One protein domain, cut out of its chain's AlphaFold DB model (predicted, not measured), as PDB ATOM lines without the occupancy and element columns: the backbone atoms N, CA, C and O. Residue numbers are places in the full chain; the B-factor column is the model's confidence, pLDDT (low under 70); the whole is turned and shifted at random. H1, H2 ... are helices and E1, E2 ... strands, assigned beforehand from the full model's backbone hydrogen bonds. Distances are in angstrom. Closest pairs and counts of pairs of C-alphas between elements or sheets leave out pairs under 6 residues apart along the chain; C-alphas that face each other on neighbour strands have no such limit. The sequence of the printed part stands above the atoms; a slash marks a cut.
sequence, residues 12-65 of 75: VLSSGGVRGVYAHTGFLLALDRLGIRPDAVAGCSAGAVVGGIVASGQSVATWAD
ATOM      1  N   VAL A  12     -37.513 -22.720 -11.618       97.69
ATOM      2  CA  VAL A  12     -38.506 -22.637 -12.698       97.69
ATOM      3  C   VAL A  12     -38.884 -24.048 -13.138       97.69
ATOM      4  O   VAL A  12     -38.028 -24.812 -13.578       97.69
ATOM      5  N   LEU A  13     -40.167 -24.389 -13.020       98.06
ATOM      6  CA  LEU A  13     -40.707 -25.721 -13.291       98.06
ATOM      7  C   LEU A  13     -41.598 -25.683 -14.541       98.06
ATOM      8  O   LEU A  13     -42.698 -25.124 -14.536       98.06
ATOM      9  N   SER A  14     -41.132 -26.273 -15.640       97.75
ATOM     10  CA  SER A  14     -41.872 -26.289 -16.910       97.75
ATOM     11  C   SER A  14     -43.133 -27.166 -16.863       97.75
ATOM     12  O   SER A  14     -43.376 -27.914 -15.913       97.75
ATOM     13  N   SER A  15     -43.917 -27.156 -17.945       97.25
ATOM     14  CA  SER A  15     -44.911 -28.208 -18.182       97.25
ATOM     15  C   SER A  15     -44.230 -29.575 -18.397       97.25
ATOM     16  O   SER A  15     -43.016 -29.662 -18.587       97.25
ATOM     17  N   GLY A  16     -45.006 -30.659 -18.334       93.69
ATOM     18  CA  GLY A  16     -44.489 -32.026 -18.523       93.69
ATOM     19  C   GLY A  16     -45.527 -33.141 -18.358       93.69
ATOM     20  O   GLY A  16     -45.166 -34.313 -18.238       93.69
ATOM     21  N   GLY A  17     -46.817 -32.782 -18.312       92.19
ATOM     22  CA  GLY A  17     -47.915 -33.709 -18.036       92.19
ATOM     23  C   GLY A  17     -47.741 -34.466 -16.718       92.19
ATOM     24  O   GLY A  17     -47.054 -34.012 -15.804       92.19
ATOM     25  N   VAL A  18     -48.333 -35.658 -16.640       91.50
ATOM     26  CA  VAL A  18     -48.299 -36.503 -15.436       91.50
ATOM     27  C   VAL A  18     -46.865 -36.832 -15.013       91.50
ATOM     28  O   VAL A  18     -46.531 -36.696 -13.842       91.50
ATOM     29  N   ARG A  19     -45.976 -37.174 -15.957       92.81
ATOM     30  CA  ARG A  19     -44.558 -37.454 -15.652       92.81
ATOM     31  C   ARG A  19     -43.826 -36.240 -15.079       92.81
ATOM     32  O   ARG A  19     -42.972 -36.407 -14.214       92.81
ATOM     33  N   GLY A  20     -44.185 -35.035 -15.526       96.12
ATOM     34  CA  GLY A  20     -43.639 -33.784 -15.005       96.12
ATOM     35  C   GLY A  20     -43.889 -33.615 -13.508       96.12
ATOM     36  O   GLY A  20     -43.002 -33.153 -12.803       96.12
ATOM     37  N   VAL A  21     -45.042 -34.060 -12.999       95.69
ATOM     38  CA  VAL A  21     -45.352 -33.993 -11.560       95.69
ATOM     39  C   VAL A  21     -44.338 -34.808 -10.748       95.69
ATOM     40  O   VAL A  21     -43.766 -34.296  -9.786       95.69
ATOM     41  N   TYR A  22     -44.036 -36.038 -11.172       95.75
ATOM     42  CA  TYR A  22     -43.038 -36.887 -10.508       95.75
ATOM     43  C   TYR A  22     -41.617 -36.329 -10.647       95.75
ATOM     44  O   TYR A  22     -40.878 -36.278  -9.665       95.75
ATOM     45  N   ALA A  23     -41.244 -35.865 -11.843       97.12
ATOM     46  CA  ALA A  23     -39.911 -35.322 -12.103       97.12
ATOM     47  C   ALA A  23     -39.622 -34.064 -11.268       97.12
ATOM     48  O   ALA A  23     -38.594 -33.991 -10.596       97.12
ATOM     49  N   HIS A  24     -40.556 -33.107 -11.245       97.81
ATOM     50  CA  HIS A  24     -40.420 -31.878 -10.459       97.81
ATOM     51  C   HIS A  24     -40.385 -32.164  -8.957       97.81
ATOM     52  O   HIS A  24     -39.602 -31.552  -8.237       97.81
ATOM     53  N   THR A  25     -41.172 -33.135  -8.485       96.81
ATOM     54  CA  THR A  25     -41.154 -33.563  -7.076       96.81
ATOM     55  C   THR A  25     -39.797 -34.151  -6.690       96.81
ATOM     56  O   THR A  25     -39.220 -33.758  -5.679       96.81
ATOM     57  N   GLY A  26     -39.241 -35.038  -7.521       97.38
ATOM     58  CA  GLY A  26     -37.908 -35.610  -7.307       97.38
ATOM     59  C   GLY A  26     -36.796 -34.559  -7.311       97.38
ATOM     60  O   GLY A  26     -35.904 -34.606  -6.466       97.38
ATOM     61  N   PHE A  27     -36.874 -33.576  -8.212       97.81
ATOM     62  CA  PHE A  27     -35.950 -32.441  -8.243       97.81
ATOM     63  C   PHE A  27     -35.982 -31.639  -6.933       97.81
ATOM     64  O   PHE A  27     -34.932 -31.396  -6.340       97.81
ATOM     65  N   LEU A  28     -37.170 -31.281  -6.438       96.50
ATOM     66  CA  LEU A  28     -37.301 -30.525  -5.189       96.50
ATOM     67  C   LEU A  28     -36.854 -31.338  -3.965       96.50
ATOM     68  O   LEU A  28     -36.227 -30.776  -3.071       96.50
ATOM     69  N   LEU A  29     -37.087 -32.657  -3.941       96.94
ATOM     70  CA  LEU A  29     -36.539 -33.539  -2.902       96.94
ATOM     71  C   LEU A  29     -35.008 -33.548  -2.909       96.94
ATOM     72  O   LEU A  29     -34.384 -33.591  -1.851       96.94
ATOM     73  N   ALA A  30     -34.389 -33.533  -4.091       97.62
ATOM     74  CA  ALA A  30     -32.937 -33.471  -4.200       97.62
ATOM     75  C   ALA A  30     -32.392 -32.137  -3.667       97.62
ATOM     76  O   ALA A  30     -31.411 -32.149  -2.927       97.62
ATOM     77  N   LEU A  31     -33.046 -31.011  -3.978       95.50
ATOM     78  CA  LEU A  31     -32.680 -29.707  -3.413       95.50
ATOM     79  C   LEU A  31     -32.807 -29.689  -1.885       95.50
ATOM     80  O   LEU A  31     -31.871 -29.271  -1.206       95.50
ATOM     81  N   ASP A  32     -33.913 -30.208  -1.345       93.94
ATOM     82  CA  ASP A  32     -34.157 -30.266   0.099       93.94
ATOM     83  C   ASP A  32     -33.086 -31.099   0.827       93.94
ATOM     84  O   ASP A  32     -32.519 -30.657   1.825       93.94
ATOM     85  N   ARG A  33     -32.686 -32.248   0.256       96.44
ATOM     86  CA  ARG A  33     -31.579 -33.080   0.774       96.44
ATOM     87  C   ARG A  33     -30.221 -32.380   0.758       96.44
ATOM     88  O   ARG A  33     -29.361 -32.715   1.566       96.44
ATOM     89  N   LEU A  34     -30.019 -31.441  -0.162       95.69
ATOM     90  CA  LEU A  34     -28.811 -30.618  -0.241       95.69
ATOM     91  C   LEU A  34     -28.878 -29.385   0.677       95.69
ATOM     92  O   LEU A  34     -27.935 -28.598   0.701       95.69
ATOM     93  N   GLY A  35     -29.977 -29.190   1.416       92.88
ATOM     94  CA  GLY A  35     -30.206 -27.993   2.226       92.88
ATOM     95  C   GLY A  35     -30.490 -26.739   1.392       92.88
ATOM     96  O   GLY A  35     -30.398 -25.626   1.907       92.88
ATOM     97  N   ILE A  36     -30.823 -26.898   0.107       92.88
ATOM     98  CA  ILE A  36     -31.137 -25.797  -0.802       92.88
ATOM     99  C   ILE A  36     -32.646 -25.568  -0.770       92.88
ATOM    100  O   ILE A  36     -33.421 -26.352  -1.316       92.88
ATOM    101  N   ARG A  37     -33.070 -24.458  -0.161       90.06
ATOM    102  CA  ARG A  37     -34.465 -24.006  -0.192       90.06
ATOM    103  C   ARG A  37     -34.639 -22.881  -1.211       90.06
ATOM    104  O   ARG A  37     -33.998 -21.848  -1.050       90.06
ATOM    105  N   PRO A  38     -35.493 -23.053  -2.237       92.75
ATOM    106  CA  PRO A  38     -35.821 -21.966  -3.149       92.75
ATOM    107  C   PRO A  38     -36.554 -20.833  -2.420       92.75
ATOM    108  O   PRO A  38     -37.518 -21.081  -1.699       92.75
ATOM    109  N   ASP A  39     -36.142 -19.591  -2.659       93.94
ATOM    110  CA  ASP A  39     -36.832 -18.379  -2.198       93.94
ATOM    111  C   ASP A  39     -38.040 -18.034  -3.075       93.94
ATOM    112  O   ASP A  39     -38.958 -17.334  -2.650       93.94
ATOM    113  N   ALA A  40     -38.025 -18.492  -4.329       95.31
ATOM    114  CA  ALA A  40     -39.093 -18.261  -5.287       95.31
ATOM    115  C   ALA A  40     -39.245 -19.446  -6.242       95.31
ATOM    116  O   ALA A  40     -38.263 -20.053  -6.683       95.31
ATOM    117  N   VAL A  41     -40.493 -19.733  -6.609       96.44
ATOM    118  CA  VAL A  41     -40.838 -20.783  -7.567       96.44
ATOM    119  C   VAL A  41     -41.756 -20.206  -8.636       96.44
ATOM    120  O   VAL A  41     -42.774 -19.593  -8.325       96.44
ATOM    121  N   ALA A  42     -41.413 -20.426  -9.903       97.50
ATOM    122  CA  ALA A  42     -42.303 -20.201 -11.036       97.50
ATOM    123  C   ALA A  42     -42.643 -21.548 -11.679       97.50
ATOM    124  O   ALA A  42     -41.767 -22.403 -11.815       97.50
ATOM    125  N   GLY A  43     -43.895 -21.753 -12.089       97.31
ATOM    126  CA  GLY A  43     -44.331 -23.037 -12.634       97.31
ATOM    127  C   GLY A  43     -45.410 -22.924 -13.709       97.31
ATOM    128  O   GLY A  43     -46.211 -21.994 -13.691       97.31
ATOM    129  N   CYS A  44     -45.456 -23.894 -14.630       98.00
ATOM    130  CA  CYS A  44     -46.510 -24.033 -15.647       98.00
ATOM    131  C   CYS A  44     -47.087 -25.460 -15.670       98.00
ATOM    132  O   CYS A  44     -46.335 -26.435 -15.689       98.00
ATOM    133  N   SER A  45     -48.421 -25.602 -15.699       96.94
ATOM    134  CA  SER A  45     -49.125 -26.899 -15.724       96.94
ATOM    135  C   SER A  45     -48.630 -27.834 -14.603       96.94
ATOM    136  O   SER A  45     -48.752 -27.485 -13.432       96.94
ATOM    137  N   ALA A  46     -48.017 -28.976 -14.925       96.81
ATOM    138  CA  ALA A  46     -47.415 -29.888 -13.947       96.81
ATOM    139  C   ALA A  46     -46.430 -29.192 -12.987       96.81
ATOM    140  O   ALA A  46     -46.448 -29.455 -11.786       96.81
ATOM    141  N   GLY A  47     -45.606 -28.271 -13.497       97.38
ATOM    142  CA  GLY A  47     -44.692 -27.481 -12.676       97.38
ATOM    143  C   GLY A  47     -45.404 -26.457 -11.794       97.38
ATOM    144  O   GLY A  47     -44.941 -26.188 -10.692       97.38
ATOM    145  N   ALA A  48     -46.553 -25.925 -12.228       97.50
ATOM    146  CA  ALA A  48     -47.369 -25.027 -11.406       97.50
ATOM    147  C   ALA A  48     -48.008 -25.771 -10.227       97.50
ATOM    148  O   ALA A  48     -48.035 -25.240  -9.122       97.50
ATOM    149  N   VAL A  49     -48.465 -27.010 -10.444       95.75
ATOM    150  CA  VAL A  49     -49.022 -27.858  -9.378       95.75
ATOM    151  C   VAL A  49     -47.970 -28.123  -8.303       95.75
ATOM    152  O   VAL A  49     -48.176 -27.774  -7.145       95.75
ATOM    153  N   VAL A  50     -46.822 -28.687  -8.689       96.81
ATOM    154  CA  VAL A  50     -45.757 -29.031  -7.731       96.81
ATOM    155  C   VAL A  50     -45.167 -27.772  -7.091       96.81
ATOM    156  O   VAL A  50     -45.006 -27.713  -5.874       96.81
ATOM    157  N   GLY A  51     -44.889 -26.742  -7.893       95.94
ATOM    158  CA  GLY A  51     -44.338 -25.483  -7.401       95.94
ATOM    159  C   GLY A  51     -45.275 -24.753  -6.443       95.94
ATOM    160  O   GLY A  51     -44.811 -24.224  -5.438       95.94
ATOM    161  N   GLY A  52     -46.586 -24.776  -6.703       95.94
ATOM    162  CA  GLY A  52     -47.596 -24.181  -5.830       95.94
ATOM    163  C   GLY A  52     -47.687 -24.868  -4.468       95.94
ATOM    164  O   GLY A  52     -47.777 -24.183  -3.454       95.94
ATOM    165  N   ILE A  53     -47.597 -26.201  -4.429       94.12
ATOM    166  CA  ILE A  53     -47.598 -26.970  -3.174       94.12
ATOM    167  C   ILE A  53     -46.390 -26.599  -2.311       94.12
ATOM    168  O   ILE A  53     -46.531 -26.330  -1.123       94.12
ATOM    169  N   VAL A  54     -45.198 -26.531  -2.899       91.75
ATOM    170  CA  VAL A  54     -43.998 -26.167  -2.131       91.75
ATOM    171  C   VAL A  54     -44.033 -24.695  -1.713       91.75
ATOM    172  O   VAL A  54     -43.717 -24.370  -0.569       91.75
ATOM    173  N   ALA A  55     -44.500 -23.805  -2.592       92.94
ATOM    174  CA  ALA A  55     -44.679 -22.390  -2.276       92.94
ATOM    175  C   ALA A  55     -45.732 -22.141  -1.179       92.94
ATOM    176  O   ALA A  55     -45.651 -21.128  -0.487       92.94
ATOM    177  N   SER A  56     -46.682 -23.058  -0.962       93.81
ATOM    178  CA  SER A  56     -47.656 -22.962   0.133       93.81
ATOM    179  C   SER A  56     -47.069 -23.304   1.509       93.81
ATOM    180  O   SER A  56     -47.814 -23.382   2.483       93.81
ATOM    181  N   GLY A  57     -45.760 -23.563   1.600       90.44
ATOM    182  CA  GLY A  57     -45.083 -23.959   2.834       90.44
ATOM    183  C   GLY A  57     -45.242 -25.440   3.185       90.44
ATOM    184  O   GLY A  57     -44.841 -25.846   4.275       90.44
ATOM    185  N   GLN A  58     -45.811 -26.255   2.288       92.88
ATOM    186  CA  GLN A  58     -45.893 -27.697   2.496       92.88
ATOM    187  C   GLN A  58     -44.507 -28.339   2.353       92.88
ATOM    188  O   GLN A  58     -43.709 -27.967   1.491       92.88
ATOM    189  N   SER A  59     -44.235 -29.351   3.177       93.31
ATOM    190  CA  SER A  59     -43.021 -30.156   3.053       93.31
ATOM    191  C   SER A  59     -43.018 -30.936   1.738       93.31
ATOM    192  O   SER A  59     -43.982 -31.636   1.413       93.31
ATOM    193  N   VAL A  60     -41.902 -30.869   1.005       94.00
ATOM    194  CA  VAL A  60     -41.720 -31.634  -0.238       94.00
ATOM    195  C   VAL A  60     -41.794 -33.141   0.028       94.00
ATOM    196  O   VAL A  60     -42.327 -33.876  -0.798       94.00
ATOM    197  N   ALA A  61     -41.325 -33.600   1.193       94.88
ATOM    198  CA  ALA A  61     -41.425 -35.000   1.600       94.88
ATOM    199  C   ALA A  61     -42.885 -35.437   1.787       94.88
ATOM    200  O   ALA A  61     -43.306 -36.423   1.192       94.88
ATOM    201  N   THR A  62     -43.689 -34.645   2.504       95.88
ATOM    202  CA  THR A  62     -45.126 -34.918   2.678       95.88
ATOM    203  C   THR A  62     -45.861 -34.942   1.337       95.88
ATOM    204  O   THR A  62     -46.731 -35.781   1.108       95.88
ATOM    205  N   TRP A  63     -45.510 -34.030   0.425       94.75
ATOM    206  CA  TRP A  63     -46.048 -34.041  -0.933       94.75
ATOM    207  C   TRP A  63     -45.657 -35.311  -1.700       94.75
ATOM    208  O   TRP A  63     -46.501 -35.907  -2.366       94.75
ATOM    209  N   ALA A  64     -44.403 -35.749  -1.591       95.31
ATOM    210  CA  ALA A  64     -43.936 -36.964  -2.242       95.31
ATOM    211  C   ALA A  64     -44.668 -38.216  -1.736       95.31
ATOM    212  O   ALA A  64     -45.055 -39.055  -2.552       95.31
ATOM    213  N   ASP A  65     -44.928 -38.306  -0.430       95.81
ATOM    214  CA  ASP A  65     -45.707 -39.399   0.161       95.81
ATOM    215  C   ASP A  65     -47.144 -39.411  -0.376       95.81
ATOM    216  O   ASP A  65     -47.651 -40.457  -0.780       95.81
TER     217      ASP A  65
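What this domain is: This is residues 12 to 65 of the 75 residues of the protein "PNPLA domain-containing protein" of Chromatiales bacterium (UniProt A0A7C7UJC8). The long helix H1 runs along the longest axis, with the shorter helix H2 packed side by side with it; the single strand E1 packs on H2, away from H1. The short helix H3 packs on the later part of H1, and at the other end of the printed part residues 12 to 13 pair with E1. The printed part has 54 residues, with three named helices and one named strand in the order H1, E1, H2, H3, and its class is mostly helix. It is compact, with a radius of gyration of the C-alphas of 9.9 A and a rounded outline of 27 by 21 by 16 A.

Where its parts are: H1, residues 17 to 33, begins at C-alpha 17 (-47.915, -33.709, -18.036) and is 24.9 A long. H2, residues 46 to 55, is 14.1 A long. E1, residues 40 to 43, is 10.2 A long and begins at C-alpha 40 (-39.093, -18.261, -5.287). H3, residues 60 to 65, is 8.7 A long and ends at C-alpha 65 (-45.707, -39.399, 0.161).

How they stand to each other: H1 and H2 touch, and their closest C-alphas, those of Val 21 and Ala 46, are 5.2 A apart. They run the same way at a shallow tilt of 34 degrees, only just short of steep. H1 touches H3 with residues 25 to 32 alone; the closest C-alphas, those of Leu 29 and Val 60, are 6.1 A apart. H1 and H3 run opposite ways at a steep tilt of 54 degrees. H2 and H3 are close but not clearly touching. The closest C-alphas of E1 and H2, those of Gly 43 and Gly 51, are 5.8 A apart. E1 is apart from H1 and H3. It pairs with no named strand, but residues 12 to 13 pair with its residues 42 to 43, parallel. Every O i to N i+4 pair is within hydrogen-bond range in H2 and H3, and 12 of 13 in H1.

The domain as a whole: The two C-alphas farthest apart, those of Gly 17 and Gly 35, are 27.5 A apart. The printed part has no cut. The links E1 to H2 and H2 to H3 are tight, and H1 to E1 is short. The mean pLDDT of the printed part is 95.3, and no printed residue is under 70.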